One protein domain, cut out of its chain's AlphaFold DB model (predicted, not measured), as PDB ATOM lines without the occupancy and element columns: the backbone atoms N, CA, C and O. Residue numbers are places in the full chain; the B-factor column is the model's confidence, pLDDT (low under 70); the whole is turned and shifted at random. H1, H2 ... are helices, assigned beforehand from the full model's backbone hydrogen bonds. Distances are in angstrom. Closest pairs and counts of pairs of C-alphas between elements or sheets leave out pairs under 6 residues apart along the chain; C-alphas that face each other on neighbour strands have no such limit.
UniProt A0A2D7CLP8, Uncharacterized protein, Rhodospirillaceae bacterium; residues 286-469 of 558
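Overview. This is residues 286 to 469 of the 558 residues of an uncharacterized protein of Rhodospirillaceae bacterium (UniProt A0A2D7CLP8). Two groups of three helices lie next to each other along the longest axis: H1, H4 and H7 form a triangle and run the same way, and in the other group H8 packs on the helical hairpin of H5 and H6. The longest helix, H2, crosses both H4 and H5, while residues 346 to 352, of which 350 to 352 belong to H3, stick out. The printed part has 184 residues with eight named helices, H1 to H8 in order, and no named strand; its class is all helix. It is compact, with a radius of gyration of the C-alphas of 17.8 A and spans of 57 by 41 by 38 A.

Arrangement. H1, residues 297 to 305, touches H4, residues 366 to 381, closest at the C-alphas of Leu 301 and Ile 374, 6.6 A, at 36 degrees, only just a steep tilt. H1 also touches H7, residues 428 to 440, at Cys 304 and Leu 436, whose C-alphas are 5.2 A apart. H2, residues 318 to 343, touches H4 with residues 327 to 335 alone, at a steep tilt of 61 degrees; the closest C-alphas are those of Val 331 and Leu 376, 6.2 A. With residues 334 to 342 alone H2 touches H5, residues 387 to 406, closest at the C-alphas of Ile 338 and Ile 391, 5.9 A. H3, residues 350 to 363, touches no helix. H4 and H7 touch at a shallow tilt of 14 degrees, the same way, with the C-alphas of Ala 378 and Ala 439 closest at 5.2 A. H4 and H5 are close but not clearly touching. H5 and H6, residues 411 to 418, form a helical hairpin, closest at the C-alphas of Cys 404 and Lys 417, 5.7 A. H8, residues 452 to 468, touches H5 at a steep tilt of 41 degrees, closest at the C-alphas of Leu 403 and Tyr 462, 6.5 A, and touches H6 too, closest at those of Leu 416 and Ser 454, 6.6 A. In H1, H2, H4, H5, H7 and H8 every O i to N i+4 pair is within hydrogen-bond range; in H6 2 of 4 are, and in H3 3 of 10, beside 3 of 11 O i to N i+3 pairs.

Along the chain. H1 begins at C-alpha 297, (-46.151, -0.163, -46.340), and is 12.2 A long from first to last C-alpha. H2 measures 37.0 A, H3 20.2 A, H4 22.5 A, H5 28.9 A, H6 11.1 A, H7 18.5 A and H8 24.5 A. H8 ends at C-alpha 468, (-13.988, 7.673, -25.565).

Size, cuts and confidence. The two C-alphas farthest apart, those of Glu 318 and Gln 468, are 57.4 A apart. The printed part has no cut, and the links H1 to H2 and H7 to H8 are long. The mean pLDDT of the printed part is 78.1; 41 residues are under 70, among them residues 342 to 364, and H3 has a mean of 42.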
ATOM      1  N   SER A 286     -44.138   8.242 -48.096       88.38
ATOM      2  CA  SER A 286     -45.012   8.391 -49.266       88.38
ATOM      3  C   SER A 286     -44.852   7.192 -50.199       88.38
ATOM      4  O   SER A 286     -43.738   6.697 -50.399       88.38
ATOM      5  N   PHE A 287     -45.957   6.769 -50.812       86.00
ATOM      6  CA  PHE A 287     -45.967   5.735 -51.840       86.00
ATOM      7  C   PHE A 287     -44.976   6.058 -52.972       86.00
ATOM      8  O   PHE A 287     -44.237   5.178 -53.414       86.00
ATOM      9  N   MET A 288     -44.862   7.338 -53.354       68.19
ATOM     10  CA  MET A 288     -43.984   7.792 -54.442       68.19
ATOM     11  C   MET A 288     -42.490   7.600 -54.154       68.19
ATOM     12  O   MET A 288     -41.706   7.420 -55.079       68.19
ATOM     13  N   LYS A 289     -42.076   7.618 -52.877       66.38
ATOM     14  CA  LYS A 289     -40.664   7.456 -52.483       66.38
ATOM     15  C   LYS A 289     -40.240   5.992 -52.351       66.38
ATOM     16  O   LYS A 289     -39.043   5.717 -52.243       66.38
ATOM     17  N   VAL A 290     -41.180   5.041 -52.369       61.62
ATOM     18  CA  VAL A 290     -40.882   3.599 -52.331       61.62
ATOM     19  C   VAL A 290     -40.471   3.144 -53.734       61.62
ATOM     20  O   VAL A 290     -41.176   2.407 -54.418       61.62
ATOM     21  N   HIS A 291     -39.317   3.616 -54.207       49.62
ATOM     22  CA  HIS A 291     -38.792   3.192 -55.496       49.62
ATOM     23  C   HIS A 291     -38.247   1.757 -55.429       49.62
ATOM     24  O   HIS A 291     -37.302   1.439 -54.709       49.62
ATOM     25  N   ASN A 292     -38.807   0.930 -56.309       51.12
ATOM     26  CA  ASN A 292     -38.161  -0.170 -57.020       51.12
ATOM     27  C   ASN A 292     -37.913  -1.511 -56.327       51.12
ATOM     28  O   ASN A 292     -37.523  -2.407 -57.060       51.12
ATOM     29  N   ASN A 293     -38.178  -1.732 -55.033       56.34
ATOM     30  CA  ASN A 293     -38.075  -3.090 -54.464       56.34
ATOM     31  C   ASN A 293     -39.039  -3.346 -53.285       56.34
ATOM     32  O   ASN A 293     -38.771  -2.957 -52.150       56.34
ATOM     33  N   GLY A 294     -40.124  -4.081 -53.562       72.31
ATOM     34  CA  GLY A 294     -41.040  -4.669 -52.573       72.31
ATOM     35  C   GLY A 294     -42.396  -3.969 -52.413       72.31
ATOM     36  O   GLY A 294     -42.601  -2.856 -52.889       72.31
ATOM     37  N   LYS A 295     -43.324  -4.647 -51.728       84.31
ATOM     38  CA  LYS A 295     -44.673  -4.158 -51.395       84.31
ATOM     39  C   LYS A 295     -44.682  -2.880 -50.549       84.31
ATOM     40  O   LYS A 295     -43.867  -2.732 -49.625       84.31
ATOM     41  N   ALA A 296     -45.616  -1.978 -50.853       89.06
ATOM     42  CA  ALA A 296     -45.841  -0.737 -50.113       89.06
ATOM     43  C   ALA A 296     -46.207  -1.006 -48.644       89.06
ATOM     44  O   ALA A 296     -46.648  -2.098 -48.276       89.06
ATOM     45  N   MET A 297     -45.984  -0.008 -47.785       90.94
ATOM     46  CA  MET A 297     -46.151  -0.163 -46.340       90.94
ATOM     47  C   MET A 297     -47.600  -0.492 -45.974       90.94
ATOM     48  O   MET A 297     -47.814  -1.364 -45.141       90.94
ATOM     49  N   PHE A 298     -48.581   0.156 -46.602       94.44
ATOM     50  CA  PHE A 298     -49.983   0.016 -46.198       94.44
ATOM     51  C   PHE A 298     -50.572  -1.346 -46.567       94.44
ATOM     52  O   PHE A 298     -51.304  -1.919 -45.767       94.44
ATOM     53  N   PHE A 299     -50.147  -1.945 -47.683       92.81
ATOM     54  CA  PHE A 299     -50.486  -3.339 -47.974       92.81
ATOM     55  C   PHE A 299     -49.880  -4.298 -46.938       92.81
ATOM     56  O   PHE A 299     -50.583  -5.163 -46.434       92.81
ATOM     57  N   LYS A 300     -48.612  -4.113 -46.536       90.94
ATOM     58  CA  LYS A 300     -47.994  -4.922 -45.460       90.94
ATOM     59  C   LYS A 300     -48.730  -4.770 -44.127       90.94
ATOM     60  O   LYS A 300     -48.924  -5.745 -43.409       90.94
ATOM     61  N   LEU A 301     -49.119  -3.544 -43.782       93.62
ATOM     62  CA  LEU A 301     -49.883  -3.263 -42.569       93.62
ATOM     63  C   LEU A 301     -51.230  -3.977 -42.584       93.62
ATOM     64  O   LEU A 301     -51.608  -4.555 -41.572       93.62
ATOM     65  N   PHE A 302     -51.915  -3.974 -43.726       94.19
ATOM     66  CA  PHE A 302     -53.197  -4.644 -43.871       94.19
ATOM     67  C   PHE A 302     -53.078  -6.170 -43.833       94.19
ATOM     68  O   PHE A 302     -53.892  -6.804 -43.172       94.19
ATOM     69  N   GLU A 303     -52.014  -6.764 -44.395       91.00
ATOM     70  CA  GLU A 303     -51.708  -8.193 -44.184       91.00
ATOM     71  C   GLU A 303     -51.608  -8.524 -42.695       91.00
ATOM     72  O   GLU A 303     -52.222  -9.481 -42.227       91.00
ATOM     73  N   CYS A 304     -50.877  -7.712 -41.926       90.56
ATOM     74  CA  CYS A 304     -50.787  -7.901 -40.481       90.56
ATOM     75  C   CYS A 304     -52.122  -7.650 -39.770       90.56
ATOM     76  O   CYS A 304     -52.432  -8.357 -38.818       90.56
ATOM     77  N   TYR A 305     -52.906  -6.673 -40.221       90.44
ATOM     78  CA  TYR A 305     -54.207  -6.329 -39.644       90.44
ATOM     79  C   TYR A 305     -55.237  -7.458 -39.812       90.44
ATOM     80  O   TYR A 305     -55.978  -7.766 -38.874       90.44
ATOM     81  N   GLN A 306     -55.219  -8.100 -40.983       90.44
ATOM     82  CA  GLN A 306     -56.072  -9.227 -41.364       90.44
ATOM     83  C   GLN A 306     -55.485 -10.595 -40.993       90.44
ATOM     84  O   GLN A 306     -56.085 -11.628 -41.276       90.44
ATOM     85  N   ASN A 307     -54.310 -10.634 -40.357       87.06
ATOM     86  CA  ASN A 307     -53.595 -11.871 -40.030       87.06
ATOM     87  C   ASN A 307     -53.335 -12.781 -41.245       87.06
ATOM     88  O   ASN A 307     -53.333 -14.008 -41.130       87.06
ATOM     89  N   SER A 308     -53.075 -12.175 -42.404       86.31
ATOM     90  CA  SER A 308     -52.765 -12.865 -43.653       86.31
ATOM     91  C   SER A 308     -51.262 -12.860 -43.958       86.31
ATOM     92  O   SER A 308     -50.491 -12.038 -43.461       86.31
ATOM     93  N   THR A 309     -50.832 -13.799 -44.803       79.88
ATOM     94  CA  THR A 309     -49.453 -13.896 -45.319       79.88
ATOM     95  C   THR A 309     -49.343 -13.590 -46.815       79.88
ATOM     96  O   THR A 309     -48.236 -13.579 -47.356       79.88
ATOM     97  N   SER A 310     -50.472 -13.340 -47.479       81.44
ATOM     98  CA  SER A 310     -50.560 -13.056 -48.911       81.44
ATOM     99  C   SER A 310     -51.688 -12.076 -49.193       81.44
ATOM    100  O   SER A 310     -52.738 -12.194 -48.578       81.44
ATOM    101  N   MET A 311     -51.511 -11.179 -50.162       84.12
ATOM    102  CA  MET A 311     -52.573 -10.299 -50.657       84.12
ATOM    103  C   MET A 311     -53.368 -11.014 -51.747       84.12
ATOM    104  O   MET A 311     -52.821 -11.291 -52.815       84.12
ATOM    105  N   THR A 312     -54.639 -11.297 -51.493       81.94
ATOM    106  CA  THR A 312     -55.585 -11.783 -52.502       81.94
ATOM    107  C   THR A 312     -56.822 -10.877 -52.504       81.94
ATOM    108  O   THR A 312     -57.078 -10.230 -51.484       81.94
ATOM    109  N   PRO A 313     -57.565 -10.771 -53.622       81.75
ATOM    110  CA  PRO A 313     -58.745  -9.906 -53.704       81.75
ATOM    111  C   PRO A 313     -59.777 -10.169 -52.598       81.75
ATOM    112  O   PRO A 313     -60.410  -9.240 -52.110       81.75
ATOM    113  N   GLU A 314     -59.890 -11.413 -52.128       85.19
ATOM    114  CA  GLU A 314     -60.857 -11.829 -51.105       85.19
ATOM    115  C   GLU A 314     -60.568 -11.253 -49.710       85.19
ATOM    116  O   GLU A 314     -61.432 -11.309 -48.842       85.19
ATOM    117  N   LEU A 315     -59.371 -10.702 -49.473       87.94
ATOM    118  CA  LEU A 315     -59.036 -10.029 -48.211       87.94
ATOM    119  C   LEU A 315     -59.619  -8.620 -48.102       87.94
ATOM    120  O   LEU A 315     -59.507  -7.996 -47.047       87.94
ATOM    121  N   PHE A 316     -60.172  -8.094 -49.190       90.19
ATOM    122  CA  PHE A 316     -60.665  -6.729 -49.268       90.19
ATOM    123  C   PHE A 316     -62.186  -6.699 -49.261       90.19
ATOM    124  O   PHE A 316     -62.823  -6.395 -50.267       90.19
ATOM    125  N   ASP A 317     -62.768  -7.007 -48.106       92.38
ATOM    126  CA  ASP A 317     -64.172  -6.715 -47.854       92.38
ATOM    127  C   ASP A 317     -64.361  -5.272 -47.353       92.38
ATOM    128  O   ASP A 317     -63.459  -4.644 -46.787       92.38
ATOM    129  N   GLU A 318     -65.552  -4.735 -47.602       93.69
ATOM    130  CA  GLU A 318     -65.919  -3.352 -47.298       93.69
ATOM    131  C   GLU A 318     -65.737  -2.997 -45.814       93.69
ATOM    132  O   GLU A 318     -65.204  -1.929 -45.499       93.69
ATOM    133  N   GLU A 319     -66.153  -3.886 -44.909       94.19
ATOM    134  CA  GLU A 319     -66.114  -3.663 -43.462       94.19
ATOM    135  C   GLU A 319     -64.662  -3.577 -42.981       94.19
ATOM    136  O   GLU A 319     -64.247  -2.571 -42.399       94.19
ATOM    137  N   SER A 320     -63.861  -4.586 -43.321       92.50
ATOM    138  CA  SER A 320     -62.435  -4.670 -43.018       92.50
ATOM    139  C   SER A 320     -61.636  -3.470 -43.514       92.50
ATOM    140  O   SER A 320     -60.753  -2.968 -42.810       92.50
ATOM    141  N   VAL A 321     -61.897  -3.018 -44.745       95.06
ATOM    142  CA  VAL A 321     -61.152  -1.911 -45.355       95.06
ATOM    143  C   VAL A 321     -61.515  -0.582 -44.704       95.06
ATOM    144  O   VAL A 321     -60.615   0.181 -44.340       95.06
ATOM    145  N   ASN A 322     -62.802  -0.315 -44.486       95.69
ATOM    146  CA  ASN A 322     -63.238   0.915 -43.828       95.69
ATOM    147  C   ASN A 322     -62.781   0.977 -42.361       95.69
ATOM    148  O   ASN A 322     -62.312   2.027 -41.909       95.69
ATOM    149  N   GLU A 323     -62.829  -0.143 -41.632       94.88
ATOM    150  CA  GLU A 323     -62.300  -0.227 -40.267       94.88
ATOM    151  C   GLU A 323     -60.785   0.046 -40.247       94.88
ATOM    152  O   GLU A 323     -60.290   0.842 -39.438       94.88
ATOM    153  N   PHE A 324     -60.035  -0.554 -41.179       95.75
ATOM    154  CA  PHE A 324     -58.602  -0.317 -41.312       95.75
ATOM    155  C   PHE A 324     -58.283   1.155 -41.596       95.75
ATOM    156  O   PHE A 324     -57.388   1.699 -40.949       95.75
ATOM    157  N   ILE A 325     -59.023   1.819 -42.493       96.62
ATOM    158  CA  ILE A 325     -58.849   3.245 -42.823       96.62
ATOM    159  C   ILE A 325     -59.004   4.122 -41.583       96.62
ATOM    160  O   ILE A 325     -58.113   4.915 -41.265       96.62
ATOM    161  N   GLN A 326     -60.099   3.964 -40.839       95.38
ATOM    162  CA  GLN A 326     -60.312   4.744 -39.619       95.38
ATOM    163  C   GLN A 326     -59.180   4.511 -38.608       95.38
ATOM    164  O   GLN A 326     -58.644   5.456 -38.014       95.38
ATOM    165  N   ASN A 327     -58.788   3.247 -38.431       95.25
ATOM    166  CA  ASN A 327     -57.769   2.857 -37.470       95.25
ATOM    167  C   ASN A 327     -56.387   3.393 -37.850       95.25
ATOM    168  O   ASN A 327     -55.704   3.952 -36.989       95.25
ATOM    169  N   ILE A 328     -55.978   3.287 -39.116       96.81
ATOM    170  CA  ILE A 328     -54.657   3.736 -39.559       96.81
ATOM    171  C   ILE A 328     -54.537   5.259 -39.569       96.81
ATOM    172  O   ILE A 328     -53.485   5.787 -39.202       96.81
ATOM    173  N   VAL A 329     -55.612   5.986 -39.890       97.06
ATOM    174  CA  VAL A 329     -55.631   7.452 -39.798       97.06
ATOM    175  C   VAL A 329     -55.499   7.890 -38.338       97.06
ATOM    176  O   VAL A 329     -54.639   8.711 -38.012       97.06
ATOM    177  N   ALA A 330     -56.256   7.280 -37.419       94.50
ATOM    178  CA  ALA A 330     -56.131   7.559 -35.987       94.50
ATOM    179  C   ALA A 330     -54.718   7.252 -35.455       94.50
ATOM    180  O   ALA A 330     -54.126   8.057 -34.730       94.50
ATOM    181  N   VAL A 331     -54.145   6.111 -35.851       95.25
ATOM    182  CA  VAL A 331     -52.769   5.726 -35.512       95.25
ATOM    183  C   VAL A 331     -51.750   6.716 -36.079       95.25
ATOM    184  O   VAL A 331     -50.784   7.044 -35.390       95.25
ATOM    185  N   SER A 332     -51.979   7.264 -37.272       96.44
ATOM    186  CA  SER A 332     -51.099   8.265 -37.887       96.44
ATOM    187  C   SER A 332     -51.038   9.560 -37.072       96.44
ATOM    188  O   SER A 332     -49.954  10.116 -36.887       96.44
ATOM    189  N   TYR A 333     -52.156  10.001 -36.487       95.31
ATOM    190  CA  TYR A 333     -52.166  11.139 -35.559       95.31
ATOM    191  C   TYR A 333     -51.427  10.845 -34.246       95.31
ATOM    192  O   TYR A 333     -50.708  11.710 -33.739       95.31
ATOM    193  N   ILE A 334     -51.560   9.634 -33.691       93.19
ATOM    194  CA  ILE A 334     -50.787   9.219 -32.505       93.19
ATOM    195  C   ILE A 334     -49.291   9.210 -32.834       93.19
ATOM    196  O   ILE A 334     -48.487   9.747 -32.073       93.19
ATOM    197  N   LEU A 335     -48.920   8.663 -33.991       92.75
ATOM    198  CA  LEU A 335     -47.541   8.629 -34.461       92.75
ATOM    199  C   LEU A 335     -46.974  10.040 -34.654       92.75
ATOM    200  O   LEU A 335     -45.834  10.291 -34.272       92.75
ATOM    201  N   GLN A 336     -47.766  10.975 -35.185       91.62
ATOM    202  CA  GLN A 336     -47.360  12.374 -35.308       91.62
ATOM    203  C   GLN A 336     -47.147  13.029 -33.938       91.62
ATOM    204  O   GLN A 336     -46.179  13.767 -33.777       91.62
ATOM    205  N   LYS A 337     -47.988  12.745 -32.933       88.88
ATOM    206  CA  LYS A 337     -47.753  13.218 -31.556       88.88
ATOM    207  C   LYS A 337     -46.445  12.665 -30.992       88.88
ATOM    208  O   LYS A 337     -45.631  13.440 -30.509       88.88
ATOM    209  N   ILE A 338     -46.197  11.359 -31.141       85.44
ATOM    210  CA  ILE A 338     -44.929  10.727 -30.738       85.44
ATOM    211  C   ILE A 338     -43.754  11.416 -31.431       85.44
ATOM    212  O   ILE A 338     -42.789  11.782 -30.765       85.44
ATOM    213  N   ARG A 339     -43.846  11.637 -32.749       83.69
ATOM    214  CA  ARG A 339     -42.825  12.331 -33.538       83.69
ATOM    215  C   ARG A 339     -42.577  13.739 -33.005       83.69
ATOM    216  O   ARG A 339     -41.429  14.082 -32.751       83.69
ATOM    217  N   LEU A 340     -43.618  14.549 -32.831       78.25
ATOM    218  CA  LEU A 340     -43.484  15.917 -32.330       78.25
ATOM    219  C   LEU A 340     -42.897  15.934 -30.920       78.25
ATOM    220  O   LEU A 340     -41.967  16.685 -30.673       78.25
ATOM    221  N   ASP A 341     -43.355  15.068 -30.021       71.69
ATOM    222  CA  ASP A 341     -42.834  15.008 -28.655       71.69
ATOM    223  C   ASP A 341     -41.416  14.426 -28.576       71.69
ATOM    224  O   ASP A 341     -40.718  14.637 -27.586       71.69
ATOM    225  N   PHE A 342     -40.991  13.656 -29.578       66.94
ATOM    226  CA  PHE A 342     -39.613  13.188 -29.739       66.94
ATOM    227  C   PHE A 342     -38.710  14.272 -30.361       66.94
ATOM    228  O   PHE A 342     -37.499  14.259 -30.154       66.94
ATOM    229  N   LEU A 343     -39.293  15.217 -31.109       60.66
ATOM    230  CA  LEU A 343     -38.602  16.275 -31.857       60.66
ATOM    231  C   LEU A 343     -38.791  17.691 -31.290       60.66
ATOM    232  O   LEU A 343     -38.301  18.640 -31.898       60.66
ATOM    233  N   ARG A 344     -39.509  17.877 -30.176       54.94
ATOM    234  CA  ARG A 344     -39.748  19.198 -29.575       54.94
ATOM    235  C   ARG A 344     -38.412  19.829 -29.163       54.94
ATOM    236  O   ARG A 344     -37.841  19.486 -28.134       54.94
ATOM    237  N   PHE A 345     -37.949  20.767 -29.989       49.69
ATOM    238  CA  PHE A 345     -36.900  21.739 -29.691       49.69
ATOM    239  C   PHE A 345     -37.536  23.119 -29.635       49.69
ATOM    240  O   PHE A 345     -38.328  23.467 -30.514       49.69
ATOM    241  N   ASP A 346     -37.162  23.915 -28.637       40.19
ATOM    242  CA  ASP A 346     -37.501  25.329 -28.644       40.19
ATOM    243  C   ASP A 346     -36.660  26.043 -29.719       40.19
ATOM    244  O   ASP A 346     -35.433  25.936 -29.777       40.19
ATOM    245  N   SER A 347     -37.353  26.704 -30.639       38.44
ATOM    246  CA  SER A 347     -36.889  27.114 -31.974       38.44
ATOM    247  C   SER A 347     -35.869  28.265 -32.018       38.44
ATOM    248  O   SER A 347     -35.515  28.736 -33.100       38.44
ATOM    249  N   ASN A 348     -35.359  28.714 -30.871       41.31
ATOM    250  CA  ASN A 348     -34.537  29.925 -30.786       41.31
ATOM    251  C   ASN A 348     -33.033  29.714 -31.034       41.31
ATOM    252  O   ASN A 348     -32.297  30.697 -31.135       41.31
ATOM    253  N   ASP A 349     -32.559  28.475 -31.195       43.38
ATOM    254  CA  ASP A 349     -31.143  28.201 -31.463       43.38
ATOM    255  C   ASP A 349     -30.893  27.797 -32.931       43.38
ATOM    256  O   ASP A 349     -31.173  26.672 -33.361       43.38
ATOM    257  N   LYS A 350     -30.315  28.723 -33.714       39.44
ATOM    258  CA  LYS A 350     -29.929  28.527 -35.131       39.44
ATOM    259  C   LYS A 350     -28.988  27.331 -35.351       39.44
ATOM    260  O   LYS A 350     -28.858  26.857 -36.481       39.44
ATOM    261  N   PHE A 351     -28.308  26.845 -34.310       35.31
ATOM    262  CA  PHE A 351     -27.467  25.651 -34.398       35.31
ATOM    263  C   PHE A 351     -28.296  24.354 -34.421       35.31
ATOM    264  O   PHE A 351     -27.954  23.408 -35.133       35.31
ATOM    265  N   LEU A 352     -29.424  24.319 -33.702       37.56
ATOM    266  CA  LEU A 352     -30.312  23.154 -33.624       37.56
ATOM    267  C   LEU A 352     -31.210  23.022 -34.864       37.56
ATOM    268  O   LEU A 352     -31.453  21.897 -35.308       37.56
ATOM    269  N   SER A 353     -31.606  24.138 -35.486       38.97
ATOM    270  CA  SER A 353     -32.475  24.155 -36.676       38.97
ATOM    271  C   SER A 353     -31.835  23.538 -37.930       38.97
ATOM    272  O   SER A 353     -32.511  22.888 -38.719       38.97
ATOM    273  N   ASN A 354     -30.520  23.685 -38.118       36.22
ATOM    274  CA  ASN A 354     -29.806  23.080 -39.256       36.22
ATOM    275  C   ASN A 354     -29.464  21.599 -39.026       36.22
ATOM    276  O   ASN A 354     -29.223  20.849 -39.975       36.22
ATOM    277  N   CYS A 355     -29.433  21.160 -37.765       36.19
ATOM    278  CA  CYS A 355     -29.198  19.768 -37.406       36.19
ATOM    279  C   CYS A 355     -30.490  18.938 -37.357       36.19
ATOM    280  O   CYS A 355     -30.395  17.721 -37.518       36.19
ATOM    281  N   SER A 356     -31.666  19.538 -37.132       44.25
ATOM    282  CA  SER A 356     -32.952  18.828 -37.062       44.25
ATOM    283  C   SER A 356     -33.330  18.210 -38.411       44.25
ATOM    284  O   SER A 356     -33.461  16.991 -38.489       44.25
ATOM    285  N   GLN A 357     -33.328  18.986 -39.499       41.69
ATOM    286  CA  GLN A 357     -33.798  18.552 -40.825       41.69
ATOM    287  C   GLN A 357     -33.103  17.285 -41.364       41.69
ATOM    288  O   GLN A 357     -33.765  16.312 -41.711       41.69
ATOM    289  N   LYS A 358     -31.761  17.230 -41.356       39.25
ATOM    290  CA  LYS A 358     -30.999  16.047 -41.825       39.25
ATOM    291  C   LYS A 358     -31.064  14.843 -40.885       39.25
ATOM    292  O   LYS A 358     -30.652  13.750 -41.265       39.25
ATOM    293  N   SER A 359     -31.503  15.035 -39.646       46.31
ATOM    294  CA  SER A 359     -31.618  13.955 -38.666       46.31
ATOM    295  C   SER A 359     -33.036  13.411 -38.545       46.31
ATOM    296  O   SER A 359     -33.191  12.217 -38.338       46.31
ATOM    297  N   GLU A 360     -34.055  14.242 -38.763       50.12
ATOM    298  CA  GLU A 360     -35.463  13.840 -38.771       50.12
ATOM    299  C   GLU A 360     -35.751  12.770 -39.824       50.12
ATOM    300  O   GLU A 360     -36.447  11.799 -39.534       50.12
ATOM    301  N   GLU A 361     -35.156  12.905 -41.011       48.59
ATOM    302  CA  GLU A 361     -35.288  11.942 -42.112       48.59
ATOM    303  C   GLU A 361     -34.513  10.634 -41.874       48.59
ATOM    304  O   GLU A 361     -34.813   9.618 -42.493       48.59
ATOM    305  N   ASN A 362     -33.522  10.643 -40.972       46.72
ATOM    306  CA  ASN A 362     -32.617   9.515 -40.732       46.72
ATOM    307  C   ASN A 362     -32.857   8.793 -39.398       46.72
ATOM    308  O   ASN A 362     -32.289   7.722 -39.191       46.72
ATOM    309  N   CYS A 363     -33.653   9.365 -38.489       53.34
ATOM    310  CA  CYS A 363     -33.865   8.791 -37.166       53.34
ATOM    311  C   CYS A 363     -34.697   7.501 -37.246       53.34
ATOM    312  O   CYS A 363     -34.219   6.451 -36.839       53.34
ATOM    313  N   VAL A 364     -35.907   7.507 -37.806       69.56
ATOM    314  CA  VAL A 364     -36.743   6.290 -37.806       69.56
ATOM    315  C   VAL A 364     -36.747   5.647 -39.191       69.56
ATOM    316  O   VAL A 364     -37.338   6.167 -40.134       69.56
ATOM    317  N   ARG A 365     -36.074   4.498 -39.327       78.94
ATOM    318  CA  ARG A 365     -36.070   3.721 -40.579       78.94
ATOM    319  C   ARG A 365     -37.471   3.158 -40.873       78.94
ATOM    320  O   ARG A 365     -38.160   2.767 -39.931       78.94
ATOM    321  N   PRO A 366     -37.860   2.960 -42.150       82.62
ATOM    322  CA  PRO A 366     -39.200   2.481 -42.517       82.62
ATOM    323  C   PRO A 366     -39.654   1.193 -41.815       82.62
ATOM    324  O   PRO A 366     -40.830   1.041 -41.506       82.62
ATOM    325  N   ASN A 367     -38.729   0.270 -41.533       84.50
ATOM    326  CA  ASN A 367     -39.040  -0.986 -40.840       84.50
ATOM    327  C   ASN A 367     -39.398  -0.779 -39.360       84.50
ATOM    328  O   ASN A 367     -40.257  -1.482 -38.838       84.50
ATOM    329  N   VAL A 368     -38.759   0.194 -38.702       86.50
ATOM    330  CA  VAL A 368     -39.079   0.579 -37.320       86.50
ATOM    331  C   VAL A 368     -40.454   1.239 -37.298       86.50
ATOM    332  O   VAL A 368     -41.306   0.833 -36.512       86.50
ATOM    333  N   THR A 369     -40.711   2.170 -38.227       89.44
ATOM    334  CA  THR A 369     -42.035   2.790 -38.391       89.44
ATOM    335  C   THR A 369     -43.123   1.734 -38.581       89.44
ATOM    336  O   THR A 369     -44.152   1.795 -37.914       89.44
ATOM    337  N   LEU A 370     -42.886   0.739 -39.446       91.19
ATOM    338  CA  LEU A 370     -43.834  -0.343 -39.705       91.19
ATOM    339  C   LEU A 370     -44.225  -1.072 -38.408       91.19
ATOM    340  O   LEU A 370     -45.411  -1.204 -38.131       91.19
ATOM    341  N   LEU A 371     -43.259  -1.499 -37.587       91.38
ATOM    342  CA  LEU A 371     -43.573  -2.210 -36.340       91.38
ATOM    343  C   LEU A 371     -44.260  -1.340 -35.289       91.38
ATOM    344  O   LEU A 371     -45.134  -1.829 -34.571       91.38
ATOM    345  N   VAL A 372     -43.890  -0.062 -35.201       92.69
ATOM    346  CA  VAL A 372     -44.568   0.888 -34.311       92.69
ATOM    347  C   VAL A 372     -46.036   1.024 -34.710       92.69
ATOM    348  O   VAL A 372     -46.910   0.931 -33.853       92.69
ATOM    349  N   ILE A 373     -46.326   1.165 -36.007       95.12
ATOM    350  CA  ILE A 373     -47.703   1.248 -36.506       95.12
ATOM    351  C   ILE A 373     -48.467  -0.053 -36.241       95.12
ATOM    352  O   ILE A 373     -49.592   0.008 -35.755       95.12
ATOM    353  N   ILE A 374     -47.870  -1.223 -36.495       94.31
ATOM    354  CA  ILE A 374     -48.508  -2.520 -36.202       94.31
ATOM    355  C   ILE A 374     -48.852  -2.627 -34.714       94.31
ATOM    356  O   ILE A 374     -49.954  -3.045 -34.364       94.31
ATOM    357  N   THR A 375     -47.940  -2.208 -33.837       93.56
ATOM    358  CA  THR A 375     -48.168  -2.196 -32.387       93.56
ATOM    359  C   THR A 375     -49.321  -1.267 -32.013       93.56
ATOM    360  O   THR A 375     -50.207  -1.661 -31.261       93.56
ATOM    361  N   LEU A 376     -49.351  -0.056 -32.574       93.50
ATOM    362  CA  LEU A 376     -50.422   0.917 -32.355       93.50
ATOM    363  C   LEU A 376     -51.789   0.402 -32.831       93.50
ATOM    364  O   LEU A 376     -52.775   0.536 -32.106       93.50
ATOM    365  N   LEU A 377     -51.848  -0.222 -34.011       93.38
ATOM    366  CA  LEU A 377     -53.061  -0.858 -34.532       93.38
ATOM    367  C   LEU A 377     -53.528  -1.999 -33.619       93.38
ATOM    368  O   LEU A 377     -54.705  -2.070 -33.271       93.38
ATOM    369  N   ALA A 378     -52.607  -2.863 -33.186       91.50
ATOM    370  CA  ALA A 378     -52.927  -4.003 -32.334       91.50
ATOM    371  C   ALA A 378     -53.402  -3.576 -30.933       91.50
ATOM    372  O   ALA A 378     -54.330  -4.173 -30.385       91.50
ATOM    373  N   LEU A 379     -52.814  -2.516 -30.367       89.69
ATOM    374  CA  LEU A 379     -53.287  -1.895 -29.127       89.69
ATOM    375  C   LEU A 379     -54.691  -1.317 -29.294       89.69
ATOM    376  O   LEU A 379     -55.552  -1.587 -28.466       89.69
ATOM    377  N   LYS A 380     -54.939  -0.580 -30.385       86.44
ATOM    378  CA  LYS A 380     -56.257  -0.003 -30.674       86.44
ATOM    379  C   LYS A 380     -57.334  -1.088 -30.798       86.44
ATOM    380  O   LYS A 380     -58.409  -0.929 -30.230       86.44
ATOM    381  N   LYS A 381     -57.021  -2.215 -31.451       84.00
ATOM    382  CA  LYS A 381     -57.926  -3.371 -31.594       84.00
ATOM    383  C   LYS A 381     -58.214  -4.086 -30.266       84.00
ATOM    384  O   LYS A 381     -59.293  -4.643 -30.098       84.00
ATOM    385  N   LYS A 382     -57.280  -4.068 -29.304       81.44
ATOM    386  CA  LYS A 382     -57.466  -4.665 -27.965       81.44
ATOM    387  C   LYS A 382     -58.291  -3.812 -26.991       81.44
ATOM    388  O   LYS A 382     -58.613  -4.310 -25.913       81.44
ATOM    389  N   GLY A 383     -58.648  -2.577 -27.345       73.25
ATOM    390  CA  GLY A 383     -59.417  -1.671 -26.487       73.25
ATOM    391  C   GLY A 383     -58.559  -0.664 -25.711       73.25
ATOM    392  O   GLY A 383     -57.371  -0.491 -25.977       73.25
ATOM    393  N   GLU A 384     -59.193   0.056 -24.781       68.00
ATOM    394  CA  GLU A 384     -58.706   1.327 -24.224       68.00
ATOM    395  C   GLU A 384     -57.453   1.198 -23.340       68.00
ATOM    396  O   GLU A 384     -57.507   1.177 -22.110       68.00
ATOM    397  N   VAL A 385     -56.276   1.185 -23.965       78.75
ATOM    398  CA  VAL A 385     -55.049   1.641 -23.304       78.75
ATOM    399  C   VAL A 385     -55.015   3.171 -23.402       78.75
ATOM    400  O   VAL A 385     -55.133   3.697 -24.512       78.75
ATOM    401  N   PRO A 386     -54.839   3.910 -22.287       84.44
ATOM    402  CA  PRO A 386     -54.771   5.366 -22.326       84.44
ATOM    403  C   PRO A 386     -53.717   5.846 -23.323       84.44
ATOM    404  O   PRO A 386     -52.567   5.401 -23.276       84.44
ATOM    405  N   GLN A 387     -54.099   6.767 -24.209       84.06
ATOM    406  CA  GLN A 387     -53.230   7.254 -25.280       84.06
ATOM    407  C   GLN A 387     -51.880   7.765 -24.751       84.06
ATOM    408  O   GLN A 387     -50.845   7.474 -25.347       84.06
ATOM    409  N   ASP A 388     -51.873   8.455 -23.610       82.88
ATOM    410  CA  ASP A 388     -50.647   8.984 -23.001       82.88
ATOM    411  C   ASP A 388     -49.684   7.872 -22.578       82.88
ATOM    412  O   ASP A 388     -48.474   7.987 -22.775       82.88
ATOM    413  N   LYS A 389     -50.216   6.756 -22.063       84.25
ATOM    414  CA  LYS A 389     -49.411   5.576 -21.737       84.25
ATOM    415  C   LYS A 389     -48.799   4.976 -23.003       84.25
ATOM    416  O   LYS A 389     -47.602   4.720 -23.024       84.25
ATOM    417  N   ILE A 390     -49.590   4.807 -24.065       84.50
ATOM    418  CA  ILE A 390     -49.105   4.272 -25.348       84.50
ATOM    419  C   ILE A 390     -47.963   5.131 -25.904       84.50
ATOM    420  O   ILE A 390     -46.917   4.606 -26.284       84.50
ATOM    421  N   ILE A 391     -48.162   6.452 -25.951       83.75
ATOM    422  CA  ILE A 391     -47.166   7.406 -26.453       83.75
ATOM    423  C   ILE A 391     -45.864   7.249 -25.671       83.75
ATOM    424  O   ILE A 391     -44.790   7.131 -26.258       83.75
ATOM    425  N   ARG A 392     -45.966   7.215 -24.346       80.69
ATOM    426  CA  ARG A 392     -44.827   7.115 -23.443       80.69
ATOM    427  C   ARG A 392     -44.067   5.793 -23.593       80.69
ATOM    428  O   ARG A 392     -42.850   5.820 -23.773       80.69
ATOM    429  N   ASP A 393     -44.771   4.665 -23.627       84.25
ATOM    430  CA  ASP A 393     -44.167   3.335 -23.762       84.25
ATOM    431  C   ASP A 393     -43.470   3.180 -25.135       84.25
ATOM    432  O   ASP A 393     -42.352   2.669 -25.222       84.25
ATOM    433  N   ILE A 394     -44.060   3.712 -26.216       86.06
ATOM    434  CA  ILE A 394     -43.420   3.719 -27.543       86.06
ATOM    435  C   ILE A 394     -42.197   4.638 -27.574       86.06
ATOM    436  O   ILE A 394     -41.177   4.277 -28.164       86.06
ATOM    437  N   LYS A 395     -42.255   5.816 -26.936       80.31
ATOM    438  CA  LYS A 395     -41.088   6.705 -26.835       80.31
ATOM    439  C   LYS A 395     -39.927   5.990 -26.147       80.31
ATOM    440  O   LYS A 395     -38.820   6.022 -26.677       80.31
ATOM    441  N   ARG A 396     -40.177   5.297 -25.032       78.06
ATOM    442  CA  ARG A 396     -39.158   4.480 -24.348       78.06
ATOM    443  C   ARG A 396     -38.545   3.442 -25.279       78.06
ATOM    444  O   ARG A 396     -37.320   3.342 -25.345       78.06
ATOM    445  N   ALA A 397     -39.383   2.723 -26.026       84.25
ATOM    446  CA  ALA A 397     -38.931   1.721 -26.983       84.25
ATOM    447  C   ALA A 397     -38.017   2.311 -28.064       84.25
ATOM    448  O   ALA A 397     -36.937   1.784 -28.327       84.25
ATOM    449  N   LEU A 398     -38.409   3.451 -28.637       80.94
ATOM    450  CA  LEU A 398     -37.612   4.155 -29.639       80.94
ATOM    451  C   LEU A 398     -36.263   4.614 -29.074       80.94
ATOM    452  O   LEU A 398     -35.237   4.374 -29.701       80.94
ATOM    453  N   ILE A 399     -36.231   5.234 -27.889       76.69
ATOM    454  CA  ILE A 399     -34.973   5.668 -27.253       76.69
ATOM    455  C   ILE A 399     -34.035   4.481 -27.053       76.69
ATOM    456  O   ILE A 399     -32.859   4.568 -27.397       76.69
ATOM    457  N   TYR A 400     -34.556   3.382 -26.506       80.88
ATOM    458  CA  TYR A 400     -33.771   2.178 -26.270       80.88
ATOM    459  C   TYR A 400     -33.165   1.659 -27.575       80.88
ATOM    460  O   TYR A 400     -31.957   1.436 -27.645       80.88
ATOM    461  N   HIS A 401     -33.979   1.565 -28.630       84.00
ATOM    462  CA  HIS A 401     -33.536   1.162 -29.961       84.00
ATOM    463  C   HIS A 401     -32.388   2.035 -30.479       84.00
ATOM    464  O   HIS A 401     -31.356   1.533 -30.922       84.00
ATOM    465  N   PHE A 402     -32.519   3.355 -30.358       77.50
ATOM    466  CA  PHE A 402     -31.477   4.279 -30.793       77.50
ATOM    467  C   PHE A 402     -30.171   4.148 -30.012       77.50
ATOM    468  O   PHE A 402     -29.086   4.197 -30.600       77.50
ATOM    469  N   LEU A 403     -30.262   3.993 -28.689       75.44
ATOM    470  CA  LEU A 403     -29.093   3.753 -27.850       75.44
ATOM    471  C   LEU A 403     -28.417   2.435 -28.259       75.44
ATOM    472  O   LEU A 403     -27.200   2.385 -28.425       75.44
ATOM    473  N   CYS A 404     -29.196   1.386 -28.522       80.88
ATOM    474  CA  CYS A 404     -28.685   0.123 -29.041       80.88
ATOM    475  C   CYS A 404     -28.005   0.262 -30.415       80.88
ATOM    476  O   CYS A 404     -26.932  -0.315 -30.607       80.88
ATOM    477  N   GLU A 405     -28.574   1.007 -31.369       78.69
ATOM    478  CA  GLU A 405     -27.972   1.196 -32.699       78.69
ATOM    479  C   GLU A 405     -26.640   1.955 -32.653       78.69
ATOM    480  O   GLU A 405     -25.738   1.654 -33.436       78.69
ATOM    481  N   GLY A 406     -26.496   2.926 -31.746       72.12
ATOM    482  CA  GLY A 406     -25.265   3.717 -31.646       72.12
ATOM    483  C   GLY A 406     -24.112   3.015 -30.923       72.12
ATOM    484  O   GLY A 406     -22.984   3.502 -30.973       72.12
ATOM    485  N   LEU A 407     -24.354   1.868 -30.284       75.38
ATOM    486  CA  LEU A 407     -23.322   1.101 -29.589       75.38
ATOM    487  C   LEU A 407     -22.544   0.170 -30.522       75.38
ATOM    488  O   LEU A 407     -23.123  -0.568 -31.328       75.38
ATOM    489  N   ALA A 408     -21.225   0.126 -30.337       79.69
ATOM    490  CA  ALA A 408     -20.348  -0.870 -30.936       79.69
ATOM    491  C   ALA A 408     -20.821  -2.288 -30.581       79.69
ATOM    492  O   ALA A 408     -21.466  -2.505 -29.558       79.69
ATOM    493  N   ASP A 409     -20.553  -3.260 -31.453       80.38
ATOM    494  CA  ASP A 409     -20.933  -4.648 -31.195       80.38
ATOM    495  C   ASP A 409     -19.865  -5.343 -30.344       80.38
ATOM    496  O   ASP A 409     -18.742  -5.562 -30.795       80.38
ATOM    497  N   ASN A 410     -20.217  -5.675 -29.107       83.69
ATOM    498  CA  ASN A 410     -19.402  -6.457 -28.178       83.69
ATOM    499  C   ASN A 410     -20.309  -7.372 -27.337       83.69
ATOM    500  O   ASN A 410     -21.532  -7.286 -27.417       83.69
ATOM    501  N   GLU A 411     -19.725  -8.274 -26.553       82.81
ATOM    502  CA  GLU A 411     -20.480  -9.263 -25.773       82.81
ATOM    503  C   GLU A 411     -21.507  -8.618 -24.826       82.81
ATOM    504  O   GLU A 411     -22.677  -8.992 -24.830       82.81
ATOM    505  N   GLU A 412     -21.109  -7.562 -24.117       79.50
ATOM    506  CA  GLU A 412     -21.961  -6.864 -23.150       79.50
ATOM    507  C   GLU A 412     -23.137  -6.115 -23.802       79.50
ATOM    508  O   GLU A 412     -24.255  -6.091 -23.282       79.50
ATOM    509  N   THR A 413     -22.910  -5.515 -24.969       83.50
ATOM    510  CA  THR A 413     -23.945  -4.807 -25.734       83.50
ATOM    511  C   THR A 413     -24.854  -5.762 -26.498       83.50
ATOM    512  O   THR A 413     -25.997  -5.404 -26.780       83.50
ATOM    513  N   ARG A 414     -24.401  -6.982 -26.824       85.38
ATOM    514  CA  ARG A 414     -25.233  -7.991 -27.495       85.38
ATOM    515  C   ARG A 414     -26.414  -8.407 -26.636       85.38
ATOM    516  O   ARG A 414     -27.522  -8.443 -27.163       85.38
ATOM    517  N   GLU A 415     -26.207  -8.638 -25.341       86.12
ATOM    518  CA  GLU A 415     -27.290  -8.967 -24.403       86.12
ATOM    519  C   GLU A 415     -28.363  -7.873 -24.372       86.12
ATOM    520  O   GLU A 415     -29.550  -8.154 -24.512       86.12
ATOM    521  N   LEU A 416     -27.949  -6.606 -24.290       85.88
ATOM    522  CA  LEU A 416     -28.874  -5.469 -24.278       85.88
ATOM    523  C   LEU A 416     -29.599  -5.301 -25.615       85.88
ATOM    524  O   LEU A 416     -30.798  -5.032 -25.644       85.88
ATOM    525  N   LYS A 417     -28.895  -5.507 -26.732       86.19
ATOM    526  CA  LYS A 417     -29.484  -5.462 -28.074       86.19
ATOM    527  C   LYS A 417     -30.475  -6.607 -28.333       86.19
ATOM    528  O   LYS A 417     -31.256  -6.486 -29.269       86.19
ATOM    529  N   LEU A 418     -30.448  -7.706 -27.572       86.00
ATOM    530  CA  LEU A 418     -31.456  -8.778 -27.664       86.00
ATOM    531  C   LEU A 418     -32.793  -8.385 -27.018       86.00
ATOM    532  O   LEU A 418     -33.820  -8.965 -27.360       86.00
ATOM    533  N   LEU A 419     -32.782  -7.406 -26.109       85.50
ATOM    534  CA  LEU A 419     -33.988  -6.855 -25.484       85.50
ATOM    535  C   LEU A 419     -34.673  -5.796 -26.360       85.50
ATOM    536  O   LEU A 419     -35.813  -5.420 -26.096       85.50
ATOM    537  N   ASP A 420     -33.987  -5.308 -27.395       85.94
ATOM    538  CA  ASP A 420     -34.535  -4.344 -28.340       85.94
ATOM    539  C   ASP A 420     -35.549  -5.023 -29.274       85.94
ATOM    540  O   ASP A 420     -35.186  -5.616 -30.292       85.94
ATOM    541  N   GLY A 421     -36.837  -4.911 -28.940       85.25
ATOM    542  CA  GLY A 421     -37.931  -5.440 -29.760       85.25
ATOM    543  C   GLY A 421     -38.068  -4.773 -31.136       85.25
ATOM    544  O   GLY A 421     -38.788  -5.288 -31.990       85.25
ATOM    545  N   LEU A 422     -37.378  -3.650 -31.376       85.94
ATOM    546  CA  LEU A 422     -37.285  -2.978 -32.675       85.94
ATOM    547  C   LEU A 422     -36.025  -3.381 -33.462       85.94
ATOM    548  O   LEU A 422     -35.816  -2.898 -34.578       85.94
ATOM    549  N   LYS A 423     -35.183  -4.277 -32.930       84.00
ATOM    550  CA  LYS A 423     -34.033  -4.830 -33.650       84.00
ATOM    551  C   LYS A 423     -34.407  -6.119 -34.369       84.00
ATOM    552  O   LYS A 423     -34.926  -7.060 -33.776       84.00
ATOM    553  N   PHE A 424     -34.028  -6.221 -35.644       73.06
ATOM    554  CA  PHE A 424     -34.241  -7.434 -36.444       73.06
ATOM    555  C   PHE A 424     -32.960  -7.801 -37.195       73.06
ATOM    556  O   PHE A 424     -32.380  -6.937 -37.857       73.06
ATOM    557  N   PRO A 425     -32.508  -9.067 -37.126       56.78
ATOM    558  CA  PRO A 425     -31.188  -9.437 -37.616       56.78
ATOM    559  C   PRO A 425     -31.016  -9.402 -39.143       56.78
ATOM    560  O   PRO A 425     -29.873  -9.255 -39.563       56.78
ATOM    561  N   SER A 426     -32.064  -9.503 -39.983       56.34
ATOM    562  CA  SER A 426     -32.053  -9.108 -41.420       56.34
ATOM    563  C   SER A 426     -33.325  -9.527 -42.191       56.34
ATOM    564  O   SER A 426     -33.903 -10.580 -41.938       56.34
ATOM    565  N   GLY A 427     -33.716  -8.725 -43.198       64.38
ATOM    566  CA  GLY A 427     -34.663  -9.082 -44.270       64.38
ATOM    567  C   GLY A 427     -36.145  -8.745 -44.027       64.38
ATOM    568  O   GLY A 427     -36.649  -8.810 -42.910       64.38
ATOM    569  N   GLY A 428     -36.882  -8.424 -45.101       70.00
ATOM    570  CA  GLY A 428     -38.307  -8.057 -45.024       70.00
ATOM    571  C   GLY A 428     -39.211  -9.154 -44.441       70.00
ATOM    572  O   GLY A 428     -40.173  -8.850 -43.745       70.00
ATOM    573  N   ARG A 429     -38.868 -10.433 -44.650       78.62
ATOM    574  CA  ARG A 429     -39.659 -11.578 -44.166       78.62
ATOM    575  C   ARG A 429     -39.647 -11.702 -42.634       78.62
ATOM    576  O   ARG A 429     -40.672 -12.023 -42.043       78.62
ATOM    577  N   ALA A 430     -38.513 -11.401 -41.994       82.44
ATOM    578  CA  ALA A 430     -38.389 -11.423 -40.536       82.44
ATOM    579  C   ALA A 430     -39.236 -10.320 -39.881       82.44
ATOM    580  O   ALA A 430     -39.911 -10.566 -38.886       82.44
ATOM    581  N   ILE A 431     -39.257  -9.130 -40.489       84.31
ATOM    582  CA  ILE A 431     -40.067  -7.999 -40.018       84.31
ATOM    583  C   ILE A 431     -41.560  -8.317 -40.127       84.31
ATOM    584  O   ILE A 431     -42.295  -8.080 -39.175       84.31
ATOM    585  N   MET A 432     -42.004  -8.912 -41.238       86.75
ATOM    586  CA  MET A 432     -43.403  -9.332 -41.384       86.75
ATOM    587  C   MET A 432     -43.796 -10.404 -40.362       86.75
ATOM    588  O   MET A 432     -44.876 -10.332 -39.785       86.75
ATOM    589  N   SER A 433     -42.912 -11.365 -40.078       86.75
ATOM    590  CA  SER A 433     -43.155 -12.373 -39.037       86.75
ATOM    591  C   SER A 433     -43.274 -11.749 -37.641       86.75
ATOM    592  O   SER A 433     -44.179 -12.111 -36.889       86.75
ATOM    593  N   ALA A 434     -42.418 -10.776 -37.310       87.25
ATOM    594  CA  ALA A 434     -42.526 -10.013 -36.068       87.25
ATOM    595  C   ALA A 434     -43.834  -9.206 -36.013       87.25
ATOM    596  O   ALA A 434     -44.530  -9.237 -35.002       87.25
ATOM    597  N   GLY A 435     -44.210  -8.558 -37.119       89.25
ATOM    598  CA  GLY A 435     -45.473  -7.836 -37.259       89.25
ATOM    599  C   GLY A 435     -46.695  -8.720 -37.005       89.25
ATOM    600  O   GLY A 435     -47.537  -8.389 -36.175       89.25
ATOM    601  N   LEU A 436     -46.752  -9.896 -37.635       89.50
ATOM    602  CA  LEU A 436     -47.817 -10.876 -37.404       89.50
ATOM    603  C   LEU A 436     -47.843 -11.369 -35.953       89.50
ATOM    604  O   LEU A 436     -48.919 -11.534 -35.379       89.50
ATOM    605  N   LYS A 437     -46.678 -11.577 -35.331       89.69
ATOM    606  CA  LYS A 437     -46.599 -11.944 -33.911       89.69
ATOM    607  C   LYS A 437     -47.179 -10.843 -33.017       89.69
ATOM    608  O   LYS A 437     -47.946 -11.161 -32.109       89.69
ATOM    609  N   ILE A 438     -46.861  -9.577 -33.295       90.06
ATOM    610  CA  ILE A 438     -47.393  -8.418 -32.563       90.06
ATOM    611  C   ILE A 438     -48.911  -8.340 -32.704       90.06
ATOM    612  O   ILE A 438     -49.606  -8.249 -31.695       90.06
ATOM    613  N   ALA A 439     -49.422  -8.430 -33.935       88.25
ATOM    614  CA  ALA A 439     -50.852  -8.343 -34.217       88.25
ATOM    615  C   ALA A 439     -51.664  -9.447 -33.512       88.25
ATOM    616  O   ALA A 439     -52.752  -9.180 -33.004       88.25
ATOM    617  N   ASN A 440     -51.115 -10.666 -33.429       85.50
ATOM    618  CA  ASN A 440     -51.847 -11.842 -32.952       85.50
ATOM    619  C   ASN A 440     -51.667 -12.162 -31.467       85.50
ATOM    620  O   ASN A 440     -52.639 -12.429 -30.763       85.50
ATOM    621  N   SER A 441     -50.422 -12.227 -30.990       84.12
ATOM    622  CA  SER A 441     -50.110 -12.899 -29.719       84.12
ATOM    623  C   SER A 441     -49.256 -12.074 -28.763       84.12
ATOM    624  O   SER A 441     -49.326 -12.291 -27.555       84.12
ATOM    625  N   ASP A 442     -48.500 -11.092 -29.258       87.75
ATOM    626  CA  ASP A 442     -47.533 -10.337 -28.460       87.75
ATOM    627  C   ASP A 442     -47.605  -8.828 -28.725       87.75
ATOM    628  O   ASP A 442     -46.649  -8.210 -29.180       87.75
ATOM    629  N   VAL A 443     -48.748  -8.209 -28.421       87.00
ATOM    630  CA  VAL A 443     -48.950  -6.759 -28.632       87.00
ATOM    631  C   VAL A 443     -47.900  -5.905 -27.915       87.00
ATOM    632  O   VAL A 443     -47.518  -4.849 -28.404       87.00
ATOM    633  N   ASN A 444     -47.369  -6.385 -26.791       86.12
ATOM    634  CA  ASN A 444     -46.348  -5.671 -26.031       86.12
ATOM    635  C   ASN A 444     -44.919  -5.987 -26.501       86.12
ATOM    636  O   ASN A 444     -43.983  -5.577 -25.829       86.12
ATOM    637  N   HIS A 445     -44.716  -6.699 -27.617       86.38
ATOM    638  CA  HIS A 445     -43.396  -7.172 -28.058       86.38
ATOM    639  C   HIS A 445     -42.317  -6.083 -28.015       86.38
ATOM    640  O   HIS A 445     -41.255  -6.294 -27.434       86.38
ATOM    641  N   ILE A 446     -42.618  -4.913 -28.587       86.25
ATOM    642  CA  ILE A 446     -41.691  -3.773 -28.638       86.25
ATOM    643  C   ILE A 446     -41.742  -2.905 -27.372       86.25
ATOM    644  O   ILE A 446     -40.891  -2.044 -27.194       86.25
ATOM    645  N   LEU A 447     -42.734  -3.121 -26.502       83.81
ATOM    646  CA  LEU A 447     -42.983  -2.336 -25.289       83.81
ATOM    647  C   LEU A 447     -42.372  -2.960 -24.028       83.81
ATOM    648  O   LEU A 447     -42.341  -2.301 -22.999       83.81
ATOM    649  N   ARG A 448     -41.866  -4.201 -24.093       74.94
ATOM    650  CA  ARG A 448     -41.315  -4.994 -22.966       74.94
ATOM    651  C   ARG A 448     -40.025  -4.435 -22.334       74.94
ATOM    652  O   ARG A 448     -39.299  -5.166 -21.658       74.94
ATOM    653  N   ILE A 449     -39.705  -3.163 -22.544       69.25
ATOM    654  CA  ILE A 449     -38.516  -2.521 -21.976       69.25
ATOM    655  C   ILE A 449     -38.856  -2.057 -20.556       69.25
ATOM    656  O   ILE A 449     -38.976  -0.866 -20.262       69.25
ATOM    657  N   ASP A 450     -39.021  -3.043 -19.676       62.12
ATOM    658  CA  ASP A 450     -39.453  -2.857 -18.287       62.12
ATOM    659  C   ASP A 450     -38.292  -2.998 -17.290       62.12
ATOM    660  O   ASP A 450     -38.421  -2.629 -16.122       62.12
ATOM    661  N   ASP A 451     -37.128  -3.498 -17.724       71.00
ATOM    662  CA  ASP A 451     -35.972  -3.650 -16.840       71.00
ATOM    663  C   ASP A 451     -35.163  -2.351 -16.731       71.00
ATOM    664  O   ASP A 451     -34.306  -2.032 -17.567       71.00
ATOM    665  N   LYS A 452     -35.396  -1.625 -15.632       67.81
ATOM    666  CA  LYS A 452     -34.633  -0.427 -15.250       67.81
ATOM    667  C   LYS A 452     -33.127  -0.659 -15.297       67.81
ATOM    668  O   LYS A 452     -32.375   0.242 -15.665       67.81
ATOM    669  N   LYS A 453     -32.680  -1.853 -14.895       76.12
ATOM    670  CA  LYS A 453     -31.261  -2.192 -14.796       76.12
ATOM    671  C   LYS A 453     -30.629  -2.257 -16.182       76.12
ATOM    672  O   LYS A 453     -29.581  -1.647 -16.389       76.12
ATOM    673  N   SER A 454     -31.286  -2.921 -17.129       79.00
ATOM    674  CA  SER A 454     -30.853  -2.980 -18.527       79.00
ATOM    675  C   SER A 454     -30.840  -1.601 -19.186       79.00
ATOM    676  O   SER A 454     -29.844  -1.249 -19.815       79.00
ATOM    677  N   PHE A 455     -31.876  -0.778 -18.986       74.38
ATOM    678  CA  PHE A 455     -31.909   0.585 -19.536       74.38
ATOM    679  C   PHE A 455     -30.771   1.456 -18.980       74.38
ATOM    680  O   PHE A 455     -30.076   2.140 -19.730       74.38
ATOM    681  N   HIS A 456     -30.532   1.398 -17.665       72.06
ATOM    682  CA  HIS A 456     -29.442   2.132 -17.022       72.06
ATOM    683  C   HIS A 456     -28.068   1.674 -17.529       72.06
ATOM    684  O   HIS A 456     -27.233   2.506 -17.879       72.06
ATOM    685  N   LYS A 457     -27.855   0.356 -17.633       80.69
ATOM    686  CA  LYS A 457     -26.624  -0.229 -18.182       80.69
ATOM    687  C   LYS A 457     -26.391   0.219 -19.629       80.69
ATOM    688  O   LYS A 457     -25.283   0.618 -19.974       80.69
ATOM    689  N   LEU A 458     -27.436   0.215 -20.460       79.50
ATOM    690  CA  LEU A 458     -27.371   0.676 -21.848       79.50
ATOM    691  C   LEU A 458     -26.944   2.145 -21.938       79.50
ATOM    692  O   LEU A 458     -26.043   2.479 -22.706       79.50
ATOM    693  N   LEU A 459     -27.562   3.005 -21.126       73.06
ATOM    694  CA  LEU A 459     -27.233   4.425 -21.077       73.06
ATOM    695  C   LEU A 459     -25.778   4.644 -20.640       73.06
ATOM    696  O   LEU A 459     -25.066   5.420 -21.272       73.06
ATOM    697  N   GLN A 460     -25.314   3.934 -19.607       73.56
ATOM    698  CA  GLN A 460     -23.920   4.000 -19.157       73.56
ATOM    699  C   GLN A 460     -22.942   3.605 -20.267       73.56
ATOM    700  O   GLN A 460     -22.011   4.353 -20.554       73.56
ATOM    701  N   LEU A 461     -23.169   2.469 -20.936       78.00
ATOM    702  CA  LEU A 461     -22.305   2.012 -22.028       78.00
ATOM    703  C   LEU A 461     -22.267   3.013 -23.184       78.00
ATOM    704  O   LEU A 461     -21.196   3.290 -23.724       78.00
ATOM    705  N   TYR A 462     -23.420   3.583 -23.537       71.12
ATOM    706  CA  TYR A 462     -23.510   4.572 -24.606       71.12
ATOM    707  C   TYR A 462     -22.711   5.831 -24.262       71.12
ATOM    708  O   TYR A 462     -21.904   6.300 -25.066       71.12
ATOM    709  N   LEU A 463     -22.883   6.352 -23.044       67.38
ATOM    710  CA  LEU A 463     -22.153   7.522 -22.553       67.38
ATOM    711  C   LEU A 463     -20.640   7.272 -22.490       67.38
ATOM    712  O   LEU A 463     -19.862   8.139 -22.892       67.38
ATOM    713  N   ASN A 464     -20.219   6.085 -22.048       70.31
ATOM    714  CA  ASN A 464     -18.808   5.694 -22.000       70.31
ATOM    715  C   ASN A 464     -18.184   5.678 -23.397       70.31
ATOM    716  O   ASN A 464     -17.093   6.213 -23.598       70.31
ATOM    717  N   GLN A 465     -18.888   5.101 -24.372       70.19
ATOM    718  CA  GLN A 465     -18.423   5.042 -25.753       70.19
ATOM    719  C   GLN A 465     -18.279   6.443 -26.366       70.19
ATOM    720  O   GLN A 465     -17.273   6.732 -27.017       70.19
ATOM    721  N   GLU A 466     -19.252   7.327 -26.139       63.94
ATOM    722  CA  GLU A 466     -19.205   8.714 -26.617       63.94
ATOM    723  C   GLU A 466     -18.072   9.519 -25.974       63.94
ATOM    724  O   GLU A 466     -17.398  10.294 -26.656       63.94
ATOM    725  N   ALA A 467     -17.807   9.305 -24.681       63.34
ATOM    726  CA  ALA A 467     -16.687   9.934 -23.983       63.34
ATOM    727  C   ALA A 467     -15.325   9.492 -24.549       63.34
ATOM    728  O   ALA A 467     -14.391  10.292 -24.623       63.34
ATOM    729  N   GLN A 468     -15.209   8.231 -24.975       61.22
ATOM    730  CA  GLN A 468     -13.988   7.673 -25.565       61.22
ATOM    731  C   GLN A 468     -13.801   8.049 -27.043       61.22
ATOM    732  O   GLN A 468     -12.674   8.079 -27.534       61.22
ATOM    733  N   ASN A 469     -14.887   8.346 -27.759       58.09
ATOM    734  CA  ASN A 469     -14.869   8.673 -29.181       58.09
ATOM    735  C   ASN A 469     -15.799   9.864 -29.478       58.09
ATOM    736  O   ASN A 469     -16.867   9.675 -30.065       58.09
TER     737      ASN A 469